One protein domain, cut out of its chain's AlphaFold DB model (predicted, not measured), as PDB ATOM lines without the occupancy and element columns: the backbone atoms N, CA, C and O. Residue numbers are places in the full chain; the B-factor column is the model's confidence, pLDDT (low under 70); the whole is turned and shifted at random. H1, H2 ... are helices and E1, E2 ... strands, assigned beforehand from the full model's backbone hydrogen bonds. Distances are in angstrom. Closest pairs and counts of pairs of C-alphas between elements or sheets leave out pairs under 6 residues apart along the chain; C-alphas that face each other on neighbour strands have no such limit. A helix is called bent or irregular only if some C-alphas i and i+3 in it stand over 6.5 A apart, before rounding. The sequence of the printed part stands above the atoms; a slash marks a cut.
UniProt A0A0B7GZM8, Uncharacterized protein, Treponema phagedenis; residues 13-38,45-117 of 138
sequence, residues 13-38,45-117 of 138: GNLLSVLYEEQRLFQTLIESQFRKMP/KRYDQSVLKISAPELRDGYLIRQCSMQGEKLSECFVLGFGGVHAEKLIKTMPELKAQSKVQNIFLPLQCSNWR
ATOM      1  N   GLY A  13     116.689 137.074 178.716       91.12
ATOM      2  CA  GLY A  13     118.121 137.228 178.998       91.12
ATOM      3  C   GLY A  13     118.851 138.200 178.066       91.12
ATOM      4  O   GLY A  13     119.727 138.927 178.519       91.12
ATOM      5  N   ASN A  14     118.446 138.277 176.797       92.69
ATOM      6  CA  ASN A  14     119.022 139.192 175.810       92.69
ATOM      7  C   ASN A  14     118.714 140.673 176.084       92.69
ATOM      8  O   ASN A  14     119.508 141.520 175.706       92.69
ATOM      9  N   LEU A  15     117.576 141.002 176.705       95.19
ATOM     10  CA  LEU A  15     117.260 142.381 177.096       95.19
ATOM     11  C   LEU A  15     117.800 142.693 178.489       95.19
ATOM     12  O   LEU A  15     118.267 143.800 178.742       95.19
ATOM     13  N   LEU A  16     117.778 141.708 179.388       93.19
ATOM     14  CA  LEU A  16     118.363 141.855 180.714       93.19
ATOM     15  C   LEU A  16     119.880 142.099 180.638       93.19
ATOM     16  O   LEU A  16     120.399 142.920 181.392       93.19
ATOM     17  N   SER A  17     120.583 141.445 179.707       93.88
ATOM     18  CA  SER A  17     122.015 141.676 179.478       93.88
ATOM     19  C   SER A  17     122.315 143.096 179.003       93.88
ATOM     20  O   SER A  17     123.328 143.651 179.420       93.88
ATOM     21  N   VAL A  18     121.428 143.712 178.208       96.75
ATOM     22  CA  VAL A  18     121.538 145.131 177.834       96.75
ATOM     23  C   VAL A  18     121.535 145.987 179.094       96.75
ATOM     24  O   VAL A  18     122.463 146.757 179.299       96.75
ATOM     25  N   LEU A  19     120.549 145.811 179.980       95.75
ATOM     26  CA  LEU A  19     120.458 146.626 181.194       95.75
ATOM     27  C   LEU A  19     121.678 146.443 182.109       95.75
ATOM     28  O   LEU A  19     122.205 147.428 182.616       95.75
ATOM     29  N   TYR A  20     122.165 145.214 182.295       94.25
ATOM     30  CA  TYR A  20     123.370 144.968 183.098       94.25
ATOM     31  C   TYR A  20     124.630 145.584 182.497       94.25
ATOM     32  O   TYR A  20     125.454 146.138 183.224       94.25
ATOM     33  N   GLU A  21     124.791 145.497 181.182       96.00
ATOM     34  CA  GLU A  21     125.935 146.090 180.501       96.00
ATOM     35  C   GLU A  21     125.918 147.618 180.623       96.00
ATOM     36  O   GLU A  21     126.956 148.225 180.868       96.00
ATOM     37  N   GLU A  22     124.746 148.251 180.562       96.19
ATOM     38  CA  GLU A  22     124.614 149.690 180.815       96.19
ATOM     39  C   GLU A  22     125.020 150.061 182.241       96.19
ATOM     40  O   GLU A  22     125.778 151.009 182.437       96.19
ATOM     41  N   GLN A  23     124.571 149.293 183.240       95.12
ATOM     42  CA  GLN A  23     124.997 149.489 184.629       95.12
ATOM     43  C   GLN A  23     126.514 149.367 184.770       95.12
ATOM     44  O   GLN A  23     127.137 150.198 185.431       95.12
ATOM     45  N   ARG A  24     127.112 148.357 184.125       94.62
ATOM     46  CA  ARG A  24     128.561 148.128 184.129       94.62
ATOM     47  C   ARG A  24     129.311 149.298 183.498       94.62
ATOM     48  O   ARG A  24     130.286 149.756 184.082       94.62
ATOM     49  N   LEU A  25     128.866 149.778 182.336       95.50
ATOM     50  CA  LEU A  25     129.486 150.896 181.619       95.50
ATOM     51  C   LEU A  25     129.395 152.200 182.409       95.50
ATOM     52  O   LEU A  25     130.379 152.919 182.500       95.50
ATOM     53  N   PHE A  26     128.256 152.505 183.029       95.25
ATOM     54  CA  PHE A  26     128.173 153.692 183.880       95.25
ATOM     55  C   PHE A  26     129.032 153.564 185.138       95.25
ATOM     56  O   PHE A  26     129.659 154.540 185.541       95.25
ATOM     57  N   GLN A  27     129.122 152.367 185.729       94.00
ATOM     58  CA  GLN A  27     129.967 152.118 186.897       94.00
ATOM     59  C   GLN A  27     131.459 152.368 186.618       94.00
ATOM     60  O   GLN A  27     132.177 152.698 187.556       94.00
ATOM     61  N   THR A  28     131.944 152.261 185.372       93.25
ATOM     62  CA  THR A  28     133.356 152.573 185.063       93.25
ATOM     63  C   THR A  28     133.676 154.067 185.141       93.25
ATOM     64  O   THR A  28     134.846 154.429 185.238       93.25
ATOM     65  N   LEU A  29     132.661 154.934 185.104       92.81
ATOM     66  CA  LEU A  29     132.820 156.389 185.106       92.81
ATOM     67  C   LEU A  29     132.653 157.025 186.490       92.81
ATOM     68  O   LEU A  29     132.818 158.240 186.628       92.81
ATOM     69  N   ILE A  30     132.285 156.239 187.500       89.75
ATOM     70  CA  ILE A  30     131.993 156.723 188.846       89.75
ATOM     71  C   ILE A  30     132.655 155.820 189.884       89.75
ATOM     72  O   ILE A  30     132.516 154.601 189.853       89.75
ATOM     73  N   GLU A  31     133.379 156.430 190.821       85.31
ATOM     74  CA  GLU A  31     134.065 155.701 191.895       85.31
ATOM     75  C   GLU A  31     133.083 155.202 192.956       85.31
ATOM     76  O   GLU A  31     133.237 154.113 193.511       85.31
ATOM     77  N   SER A  32     132.034 155.986 193.225       84.44
ATOM     78  CA  SER A  32     130.958 155.550 194.102       84.44
ATOM     79  C   SER A  32     130.127 154.457 193.444       84.44
ATOM     80  O   SER A  32     130.033 154.331 192.222       84.44
ATOM     81  N   GLN A  33     129.451 153.679 194.274       83.50
ATOM     82  CA  GLN A  33     128.616 152.602 193.790       83.50
ATOM     83  C   GLN A  33     127.398 153.120 193.022       83.50
ATOM     84  O   GLN A  33     126.488 153.706 193.604       83.50
ATOM     85  N   PHE A  34     127.358 152.826 191.727       85.38
ATOM     86  CA  PHE A  34     126.290 153.237 190.830       85.38
ATOM     87  C   PHE A  34     124.993 152.464 191.098       85.38
ATOM     88  O   PHE A  34     123.907 153.045 191.153       85.38
ATOM     89  N   ARG A  35     125.088 151.141 191.307       82.06
ATOM     90  CA  ARG A  35     123.943 150.282 191.653       82.06
ATOM     91  C   ARG A  35     124.383 148.948 192.275       82.06
ATOM     92  O   ARG A  35     125.342 148.337 191.823       82.06
ATOM     93  N   LYS A  36     123.637 148.464 193.283       73.50
ATOM     94  CA  LYS A  36     123.782 147.122 193.909       73.50
ATOM     95  C   LYS A  36     122.731 146.093 193.494       73.50
ATOM     96  O   LYS A  36     122.800 144.943 193.912       73.50
ATOM     97  N   MET A  37     121.712 146.521 192.759       80.38
ATOM     98  CA  MET A  37     120.503 145.742 192.522       80.38
ATOM     99  C   MET A  37     120.319 145.473 191.036       80.38
ATOM    100  O   MET A  37     120.517 146.398 190.237       80.38
ATOM    101  N   PRO A  38     119.836 144.272 190.674       81.06
ATOM    102  CA  PRO A  38     119.323 144.029 189.340       81.06
ATOM    103  C   PRO A  38     118.329 145.121 188.922       81.06
ATOM    104  O   PRO A  38     117.616 145.685 189.769       81.06
ATOM    105  N   LYS A  45     100.078 145.220 188.861       70.56
ATOM    106  CA  LYS A  45      98.929 144.865 188.027       70.56
ATOM    107  C   LYS A  45      99.146 143.476 187.430       70.56
ATOM    108  O   LYS A  45     100.157 143.204 186.791       70.56
ATOM    109  N   ARG A  46      98.183 142.574 187.614       59.94
ATOM    110  CA  ARG A  46      98.116 141.347 186.817       59.94
ATOM    111  C   ARG A  46      97.373 141.654 185.520       59.94
ATOM    112  O   ARG A  46      96.385 142.375 185.556       59.94
ATOM    113  N   TYR A  47      97.817 141.027 184.437       52.91
ATOM    114  CA  TYR A  47      97.145 140.969 183.136       52.91
ATOM    115  C   TYR A  47      97.241 142.221 182.268       52.91
ATOM    116  O   TYR A  47      96.358 143.063 182.261       52.91
ATOM    117  N   ASP A  48      98.290 142.245 181.450       60.12
ATOM    118  CA  ASP A  48      98.122 142.328 179.999       60.12
ATOM    119  C   ASP A  48      99.428 141.833 179.366       60.12
ATOM    120  O   ASP A  48     100.467 142.396 179.682       60.12
ATOM    121  N   GLN A  49      99.439 140.806 178.507       63.12
ATOM    122  CA  GLN A  49     100.652 140.380 177.770       63.12
ATOM    123  C   GLN A  49     101.011 141.366 176.639       63.12
ATOM    124  O   GLN A  49     101.497 140.997 175.571       63.12
ATOM    125  N   SER A  50     100.744 142.649 176.860       78.88
ATOM    126  CA  SER A  50     101.035 143.704 175.912       78.88
ATOM    127  C   SER A  50     102.542 143.902 175.753       78.88
ATOM    128  O   SER A  50     103.354 143.613 176.641       78.88
ATOM    129  N   VAL A  51     102.927 144.415 174.585       89.94
ATOM    130  CA  VAL A  51     104.322 144.745 174.297       89.94
ATOM    131  C   VAL A  51     104.791 145.823 175.272       89.94
ATOM    132  O   VAL A  51     104.322 146.962 175.241       89.94
ATOM    133  N   LEU A  52     105.765 145.464 176.103       92.94
ATOM    134  CA  LEU A  52     106.473 146.382 176.976       92.94
ATOM    135  C   LEU A  52     107.450 147.202 176.137       92.94
ATOM    136  O   LEU A  52     108.414 146.664 175.586       92.94
ATOM    137  N   LYS A  53     107.227 148.511 176.059       95.31
ATOM    138  CA  LYS A  53     108.176 149.457 175.466       95.31
ATOM    139  C   LYS A  53     109.033 150.059 176.571       95.31
ATOM    140  O   LYS A  53     108.502 150.554 177.565       95.31
ATOM    141  N   ILE A  54     110.346 150.034 176.383       96.75
ATOM    142  CA  ILE A  54     111.346 150.535 177.327       96.75
ATOM    143  C   ILE A  54     112.115 151.650 176.617       96.75
ATOM    144  O   ILE A  54     112.650 151.440 175.528       96.75
ATOM    145  N   SER A  55     112.153 152.847 177.191       97.31
ATOM    146  CA  SER A  55     112.836 153.991 176.582       97.31
ATOM    147  C   SER A  55     114.358 153.795 176.523       97.31
ATOM    148  O   SER A  55     114.931 152.906 177.160       97.31
ATOM    149  N   ALA A  56     115.044 154.670 175.787       97.38
ATOM    150  CA  ALA A  56     116.467 154.899 176.032       97.38
ATOM    151  C   ALA A  56     116.686 155.379 177.489       97.38
ATOM    152  O   ALA A  56     115.726 155.851 178.112       97.38
ATOM    153  N   PRO A  57     117.903 155.247 178.050       97.31
ATOM    154  CA  PRO A  57     118.191 155.780 179.372       97.31
ATOM    155  C   PRO A  57     117.949 157.286 179.422       97.31
ATOM    156  O   PRO A  57     118.370 158.024 178.533       97.31
ATOM    157  N   GLU A  58     117.287 157.727 180.480       96.44
ATOM    158  CA  GLU A  58     116.987 159.125 180.757       96.44
ATOM    159  C   GLU A  58     117.322 159.468 182.209       96.44
ATOM    160  O   GLU A  58     117.471 158.588 183.063       96.44
ATOM    161  N   LEU A  59     117.462 160.766 182.479       96.12
ATOM    162  CA  LEU A  59     117.739 161.285 183.810       96.12
ATOM    163  C   LEU A  59     116.430 161.632 184.522       96.12
ATOM    164  O   LEU A  59     115.592 162.347 183.973       96.12
ATOM    165  N   ARG A  60     116.284 161.169 185.764       95.06
ATOM    166  CA  ARG A  60     115.208 161.576 186.674       95.06
ATOM    167  C   ARG A  60     115.765 161.684 188.087       95.06
ATOM    168  O   ARG A  60     116.235 160.690 188.628       95.06
ATOM    169  N   ASP A  61     115.753 162.884 188.659       93.25
ATOM    170  CA  ASP A  61     116.143 163.144 190.055       93.25
ATOM    171  C   ASP A  61     117.516 162.555 190.452       93.25
ATOM    172  O   ASP A  61     117.687 161.948 191.508       93.25
ATOM    173  N   GLY A  62     118.516 162.680 189.569       93.06
ATOM    174  CA  GLY A  62     119.869 162.139 189.779       93.06
ATOM    175  C   GLY A  62     120.014 160.629 189.530       93.06
ATOM    176  O   GLY A  62     121.126 160.092 189.598       93.06
ATOM    177  N   TYR A  63     118.925 159.935 189.197       94.50
ATOM    178  CA  TYR A  63     118.937 158.554 188.728       94.50
ATOM    179  C   TYR A  63     119.003 158.485 187.207       94.50
ATOM    180  O   TYR A  63     118.431 159.315 186.500       94.50
ATOM    181  N   LEU A  64     119.664 157.440 186.714       96.06
ATOM    182  CA  LEU A  64     119.538 157.003 185.331       96.06
ATOM    183  C   LEU A  64     118.517 155.872 185.295       96.06
ATOM    184  O   LEU A  64     118.682 154.843 185.963       96.06
ATOM    185  N   ILE A  65     117.455 156.071 184.526       96.19
ATOM    186  CA  ILE A  65     116.316 155.161 184.445       96.19
ATOM    187  C   ILE A  65     115.978 154.853 182.991       96.19
ATOM    188  O   ILE A  65     116.359 155.587 182.086       96.19
ATOM    189  N   ARG A  66     115.204 153.797 182.762       97.19
ATOM    190  CA  ARG A  66     114.481 153.584 181.508       97.19
ATOM    191  C   ARG A  66     112.998 153.532 181.811       97.19
ATOM    192  O   ARG A  66     112.532 152.631 182.515       97.19
ATOM    193  N   GLN A  67     112.271 154.511 181.294       96.31
ATOM    194  CA  GLN A  67     110.831 154.603 181.440       96.31
ATOM    195  C   GLN A  67     110.158 153.477 180.659       96.31
ATOM    196  O   GLN A  67     110.544 153.145 179.536       96.31
ATOM    197  N   CYS A  68     109.124 152.899 181.256       94.25
ATOM    198  CA  CYS A  68     108.364 151.818 180.655       94.25
ATOM    199  C   CYS A  68     106.964 152.283 180.265       94.25
ATOM    200  O   CYS A  68     106.394 153.178 180.895       94.25
ATOM    201  N   SER A  69     106.415 151.673 179.220       92.31
ATOM    202  CA  SER A  69     105.025 151.862 178.815       92.31
ATOM    203  C   SER A  69     104.436 150.578 178.243       92.31
ATOM    204  O   SER A  69     105.154 149.758 177.662       92.31
ATOM    205  N   MET A  70     103.129 150.426 178.405       89.69
ATOM    206  CA  MET A  70     102.325 149.326 177.880       89.69
ATOM    207  C   MET A  70     101.088 149.926 177.224       89.69
ATOM    208  O   MET A  70     100.490 150.841 177.776       89.69
ATOM    209  N   GLN A  71     100.750 149.481 176.011       85.94
ATOM    210  CA  GLN A  71      99.599 150.003 175.247       85.94
ATOM    211  C   GLN A  71      99.573 151.538 175.073       85.94
ATOM    212  O   GLN A  71      98.529 152.137 174.861       85.94
ATOM    213  N   GLY A  72     100.741 152.186 175.122       82.62
ATOM    214  CA  GLY A  72     100.855 153.647 175.037       82.62
ATOM    215  C   GLY A  72     100.735 154.371 176.381       82.62
ATOM    216  O   GLY A  72     101.073 155.550 176.452       82.62
ATOM    217  N   GLU A  73     100.364 153.677 177.457       87.25
ATOM    218  CA  GLU A  73     100.323 154.231 178.808       87.25
ATOM    219  C   GLU A  73     101.673 154.079 179.508       87.25
ATOM    220  O   GLU A  73     102.276 153.003 179.527       87.25
ATOM    221  N   LYS A  74     102.169 155.170 180.100       89.81
ATOM    222  CA  LYS A  74     103.398 155.143 180.900       89.81
ATOM    223  C   LYS A  74     103.145 154.406 182.211       89.81
ATOM    224  O   LYS A  74     102.191 154.702 182.923       89.81
ATOM    225  N   LEU A  75     104.046 153.492 182.551       89.88
ATOM    226  CA  LEU A  75     104.053 152.858 183.864       89.88
ATOM    227  C   LEU A  75     104.591 153.841 184.912       89.88
ATOM    228  O   LEU A  75     105.468 154.652 184.616       89.88
ATOM    229  N   SER A  76     104.079 153.770 186.139       87.56
ATOM    230  CA  SER A  76     104.604 154.567 187.257       87.56
ATOM    231  C   SER A  76     106.045 154.177 187.600       87.56
ATOM    232  O   SER A  76     106.874 155.032 187.897       87.56
ATOM    233  N   GLU A  77     106.337 152.881 187.506       91.19
ATOM    234  CA  GLU A  77     107.644 152.295 187.779       91.19
ATOM    235  C   GLU A  77     108.536 152.275 186.528       91.19
ATOM    236  O   GLU A  77     108.069 152.296 185.384       91.19
ATOM    237  N   CYS A  78     109.848 152.207 186.748       93.56
ATOM    238  CA  CYS A  78     110.857 152.201 185.692       93.56
ATOM    239  C   CYS A  78     111.976 151.196 185.984       93.56
ATOM    240  O   CYS A  78     112.189 150.781 187.126       93.56
ATOM    241  N   PHE A  79     112.732 150.824 184.950       95.25
ATOM    242  CA  PHE A  79     114.001 150.137 185.166       95.25
ATOM    243  C   PHE A  79     115.034 151.157 185.617       95.25
ATOM    244  O   PHE A  79     115.493 151.977 184.826       95.25
ATOM    245  N   VAL A  80     115.425 151.106 186.882       94.25
ATOM    246  CA  VAL A  80     116.468 151.999 187.387       94.25
ATOM    247  C   VAL A  80     117.834 151.356 187.144       94.25
ATOM    248  O   VAL A  80     118.126 150.279 187.669       94.25
ATOM    249  N   LEU A  81     118.678 152.027 186.361       95.06
ATOM    250  CA  LEU A  81     120.034 151.572 186.049       95.06
ATOM    251  C   LEU A  81     120.983 151.880 187.204       95.06
ATOM    252  O   LEU A  81     121.756 151.017 187.604       95.06
ATOM    253  N   GLY A  82     120.875 153.058 187.811       94.00
ATOM    254  CA  GLY A  82     121.723 153.448 188.932       94.00
ATOM    255  C   GLY A  82     121.517 154.887 189.362       94.00
ATOM    256  O   GLY A  82     120.726 155.620 188.765       94.00
ATOM    257  N   PHE A  83     122.214 155.269 190.426       93.81
ATOM    258  CA  PHE A  83     122.227 156.630 190.941       93.81
ATOM    259  C   PHE A  83     123.551 157.297 190.575       93.81
ATOM    260  O   PHE A  83     124.614 156.861 191.010       93.81
ATOM    261  N   GLY A  84     123.476 158.345 189.755       92.06
ATOM    262  CA  GLY A  84     124.633 159.172 189.412       92.06
ATOM    263  C   GLY A  84     124.773 160.399 190.312       92.06
ATOM    264  O   GLY A  84     125.843 161.003 190.346       92.06
ATOM    265  N   GLY A  85     123.706 160.790 191.020       92.75
ATOM    266  CA  GLY A  85     123.675 161.998 191.841       92.75
ATOM    267  C   GLY A  85     124.122 163.222 191.045       92.75
ATOM    268  O   GLY A  85     123.646 163.463 189.936       92.75
ATOM    269  N   VAL A  86     125.101 163.955 191.576       92.81
ATOM    270  CA  VAL A  86     125.691 165.138 190.923       92.81
ATOM    271  C   VAL A  86     126.397 164.823 189.597       92.81
ATOM    272  O   VAL A  86     126.594 165.713 188.775       92.81
ATOM    273  N   HIS A  87     126.765 163.563 189.352       93.69
ATOM    274  CA  HIS A  87     127.422 163.133 188.117       93.69
ATOM    275  C   HIS A  87     126.439 162.654 187.045       93.69
ATOM    276  O   HIS A  87     126.862 162.396 185.918       93.69
ATOM    277  N   ALA A  88     125.141 162.544 187.349       93.88
ATOM    278  CA  ALA A  88     124.162 161.926 186.456       93.88
ATOM    279  C   ALA A  88     124.094 162.603 185.072       93.88
ATOM    280  O   ALA A  88     124.063 161.915 184.050       93.88
ATOM    281  N   GLU A  89     124.168 163.937 185.015       95.12
ATOM    282  CA  GLU A  89     124.205 164.670 183.742       95.12
ATOM    283  C   GLU A  89     125.466 164.397 182.918       95.12
ATOM    284  O   GLU A  89     125.424 164.374 181.688       95.12
ATOM    285  N   LYS A  90     126.611 164.205 183.577       94.88
ATOM    286  CA  LYS A  90     127.854 163.858 182.884       94.88
ATOM    287  C   LYS A  90     127.752 162.444 182.315       94.88
ATOM    288  O   LYS A  90     128.068 162.242 181.147       94.88
ATOM    289  N   LEU A  91     127.250 161.498 183.111       94.38
ATOM    290  CA  LEU A  91     127.078 160.102 182.704       94.38
ATOM    291  C   LEU A  91     126.198 159.984 181.454       94.38
ATOM    292  O   LEU A  91     126.589 159.335 180.483       94.38
ATOM    293  N   ILE A  92     125.042 160.656 181.430       94.88
ATOM    294  CA  ILE A  92     124.143 160.579 180.273       94.88
ATOM    295  C   ILE A  92     124.782 161.186 179.008       94.88
ATOM    296  O   ILE A  92     124.642 160.629 177.921       94.88
ATOM    297  N   LYS A  93     125.569 162.263 179.138       96.00
ATOM    298  CA  LYS A  93     126.297 162.881 178.011       96.00
ATOM    299  C   LYS A  93     127.383 161.969 177.430       96.00
ATOM    300  O   LYS A  93     127.633 162.030 176.233       96.00
ATOM    301  N   THR A  94     127.970 161.087 178.240       95.81
ATOM    302  CA  THR A  94     128.997 160.117 177.806       95.81
ATOM    303  C   THR A  94     128.437 158.832 177.178       95.81
ATOM    304  O   THR A  94     129.204 157.984 176.724       95.81
ATOM    305  N   MET A  95     127.109 158.658 177.098       95.75
ATOM    306  CA  MET A  95     126.502 157.461 176.491       95.75
ATOM    307  C   MET A  95     127.009 157.133 175.075       95.75
ATOM    308  O   MET A  95     127.236 155.952 174.815       95.75
ATOM    309  N   PRO A  96     127.216 158.096 174.149       95.12
ATOM    310  CA  PRO A  96     127.734 157.783 172.816       95.12
ATOM    311  C   PRO A  96     129.114 157.109 172.849       95.12
ATOM    312  O   PRO A  96     129.353 156.147 172.121       95.12
ATOM    313  N   GLU A  97     129.994 157.567 173.738       95.31
ATOM    314  CA  GLU A  97     131.349 157.033 173.917       95.31
ATOM    315  C   GLU A  97     131.312 155.650 174.569       95.31
ATOM    316  O   GLU A  97     131.972 154.719 174.108       95.31
ATOM    317  N   LEU A  98     130.491 155.488 175.608       95.12
ATOM    318  CA  LEU A  98     130.275 154.200 176.267       95.12
ATOM    319  C   LEU A  98     129.668 153.166 175.307       95.12
ATOM    320  O   LEU A  98     130.048 151.995 175.333       95.12
ATOM    321  N   LYS A  99     128.763 153.592 174.415       94.38
ATOM    322  CA  LYS A  99     128.164 152.723 173.395       94.38
ATOM    323  C   LYS A  99     129.221 152.156 172.455       94.38
ATOM    324  O   LYS A  99     129.154 150.979 172.124       94.38
ATOM    325  N   ALA A 100     130.200 152.970 172.056       93.62
ATOM    326  CA  ALA A 100     131.293 152.541 171.184       93.62
ATOM    327  C   ALA A 100     132.214 151.493 171.837       93.62
ATOM    328  O   ALA A 100     132.869 150.726 171.134       93.62
ATOM    329  N   GLN A 101     132.249 151.429 173.170       92.88
ATOM    330  CA  GLN A 101     133.048 150.457 173.923       92.88
ATOM    331  C   GLN A 101     132.330 149.113 174.113       92.88
ATOM    332  O   GLN A 101     132.973 148.107 174.423       92.88
ATOM    333  N   SER A 102     131.004 149.076 173.955       93.06
ATOM    334  CA  SER A 102     130.220 147.864 174.176       93.06
ATOM    335  C   SER A 102     130.066 147.034 172.909       93.06
ATOM    336  O   SER A 102     129.860 147.551 171.813       93.06
ATOM    337  N   LYS A 103     130.093 145.711 173.076       92.94
ATOM    338  CA  LYS A 103     129.746 144.750 172.018       92.94
ATOM    339  C   LYS A 103     128.272 144.336 172.064       92.94
ATOM    340  O   LYS A 103     127.817 143.606 171.186       92.94
ATOM    341  N   VAL A 104     127.533 144.754 173.095       93.62
ATOM    342  CA  VAL A 104     126.123 144.395 173.265       93.62
ATOM    343  C   VAL A 104     125.272 145.248 172.325       93.62
ATOM    344  O   VAL A 104     125.345 146.476 172.313       93.62
ATOM    345  N   GLN A 105     124.454 144.585 171.509       90.38
ATOM    346  CA  GLN A 105     123.539 145.269 170.599       90.38
ATOM    347  C   GLN A 105     122.449 146.013 171.379       90.38
ATOM    348  O   GLN A 105     122.052 145.603 172.465       90.38
ATOM    349  N   ASN A 106     121.927 147.096 170.800       93.56
ATOM    350  CA  ASN A 106     120.844 147.908 171.372       93.56
ATOM    351  C   ASN A 106     121.169 148.632 172.695       93.56
ATOM    352  O   ASN A 106     120.269 149.198 173.320       93.56
ATOM    353  N   ILE A 107     122.447 148.701 173.087       96.38
ATOM    354  CA  ILE A 107     122.899 149.526 174.215       96.38
ATOM    355  C   ILE A 107     122.484 150.986 174.024       96.38
ATOM    356  O   ILE A 107     122.686 151.578 172.955       96.38
ATOM    357  N   PHE A 108     121.876 151.536 175.075       96.88
ATOM    358  CA  PHE A 108     121.310 152.881 175.174       96.88
ATOM    359  C   PHE A 108     120.222 153.223 174.141       96.88
ATOM    360  O   PHE A 108     119.829 154.381 174.024       96.88
ATOM    361  N   LEU A 109     119.694 152.240 173.403       97.12
ATOM    362  CA  LEU A 109     118.591 152.433 172.455       97.12
ATOM    363  C   LEU A 109     117.237 152.053 173.070       97.12
ATOM    364  O   LEU A 109     117.197 151.240 173.989       97.12
ATOM    365  N   PRO A 110     116.106 152.593 172.588       97.44
ATOM    366  CA  PRO A 110     114.796 152.092 172.990       97.44
ATOM    367  C   PRO A 110     114.672 150.583 172.733       97.44
ATOM    368  O   PRO A 110     115.099 150.090 171.689       97.44
ATOM    369  N   LEU A 111     114.078 149.858 173.679       96.81
ATOM    370  CA  LEU A 111     113.863 148.414 173.606       96.81
ATOM    371  C   LEU A 111     112.366 148.103 173.578       96.81
ATOM    372  O   LEU A 111     111.532 148.878 174.052       96.81
ATOM    373  N   GLN A 112     112.023 146.932 173.056       94.81
ATOM    374  CA  GLN A 112     110.668 146.396 173.108       94.81
ATOM    375  C   GLN A 112     110.709 144.929 173.517       94.81
ATOM    376  O   GLN A 112     111.629 144.198 173.148       94.81
ATOM    377  N   CYS A 113     109.717 144.498 174.290       93.00
ATOM    378  CA  CYS A 113     109.616 143.132 174.772       93.00
ATOM    379  C   CYS A 113     108.165 142.652 174.729       93.00
ATOM    380  O   CYS A 113     107.313 143.202 175.418       93.00
ATOM    381  N   SER A 114     107.892 141.604 173.956       90.69
ATOM    382  CA  SER A 114     106.616 140.875 173.991       90.69
ATOM    383  C   SER A 114     106.638 139.681 174.952       90.69
ATOM    384  O   SER A 114     105.591 139.220 175.378       90.69
ATOM    385  N   ASN A 115     107.829 139.180 175.300       90.12
ATOM    386  CA  ASN A 115     108.015 137.906 176.005       90.12
ATOM    387  C   ASN A 115     108.531 138.112 177.435       90.12
ATOM    388  O   ASN A 115     109.386 137.368 177.919       90.12
ATOM    389  N   TRP A 116     108.075 139.171 178.095       90.38
ATOM    390  CA  TRP A 116     108.367 139.379 179.504       90.38
ATOM    391  C   TRP A 116     107.455 138.494 180.358       90.38
ATOM    392  O   TRP A 116     106.385 138.067 179.924       90.38
ATOM    393  N   ARG A 117     107.872 138.214 181.593       88.25
ATOM    394  CA  ARG A 117     107.078 137.428 182.546       88.25
ATOM    395  C   ARG A 117     106.929 138.154 183.869       88.25
ATOM    396  O   ARG A 117     107.847 138.849 184.297       88.25
TER     397      ARG A 117
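AT A GLANCE: This is residues 13 to 38 and 45 to 117 of the 138 residues of an uncharacterized protein of Treponema phagedenis (UniProt A0A0B7GZM8). What would one see first? A strongly twisted sheet is built on the long hairpin of E3 and E4, with the long helix H1 over these two strands; E1 and then E5 lie beside one end of E3, and E2 beside its other end. The short helices H2 and H3 follow each other at one end of the whole, where H2 packs on E2 and E3 while H3 is off the sheet, near H1. What is it made of? The printed part has 99 residues with three named helices and five named strands, along the chain H1 first, then E1 to E4, then H2 and H3, and E5 last, and its class is mixed, helices and strands; the neighbour pairs of the branched sheet, E1 and E3, E1 and E5, E2 and E3, and E3 and E4, are antiparallel. It is compact, with a radius of gyration of the C-alphas of 13.6 A and spans of 41 by 29 by 22 A.

HOW THE PARTS SIT: Where does the first helix stand? H1, residues 13 to 27, is on the branched sheet of E1, residues 52 to 54, E2, residues 58 to 60, E3, residues 63 to 70, E4, residues 73 to 83, and E5, residues 111 to 113. At a height over the sheet of 9.1 A it lies over E3 and E4, and the closest C-alphas of H1 and E4, those of Gln 23 and Leu 81, are 5.6 A apart. How do the strands pair? E1 and E2 lie on one side of E3, with N 53 and O 69 at 2.9 A and N 58 and O 65 at 2.8 A within hydrogen-bond range, and E4 on the other side, with N 66 and O 79 at 2.8 A. E5 is the antiparallel neighbour of E1, with N 52 and O 113 at 2.8 A. E2, E3 and E4 form a meander, each strand the antiparallel neighbour of the one before. Where are the later helices? H2, residues 85 to 93, is on the sheet; its closest C-alpha to E3 is that of Ala 88, 6.6 A from that of Tyr 63. H3, residues 95 to 101, is not on the sheet, and it is close to but not clearly touching H1, with the closest C-alphas, those of Leu 25 and Leu 98, 6.3 A apart. Every O i to N i+4 pair is within hydrogen-bond range in H3, against 10 of 11 in H1 and 3 of 5 in H2.

IN THESE COORDINATES: Where does H1 begin? Its C-alpha 13 is at (118.121, 137.228, 178.998), and it is 20.6 A long from first to last C-alpha. Which other elements are long? E3 measures 21.9 A and E4 25.2 A; E4 bends by 57 degrees at residue 76. H2 measures 14.1 A and is irregular, with C-alphas 86 and 89 7.3 A apart. Where does E5 end? Its C-alpha 113 is at (109.616, 143.132, 174.772).

THE WHOLE: Is anything missing? Residues 39 to 44 are not printed, and C-alphas 38 and 45 are 20.5 A apart across this cut. Where is confidence low? Residues 46 to 49 have pLDDT under 70, and the mean of the printed part is 91.0. Are there long links? Of the links that are printed whole, H3 to E5 is short and the others are tight.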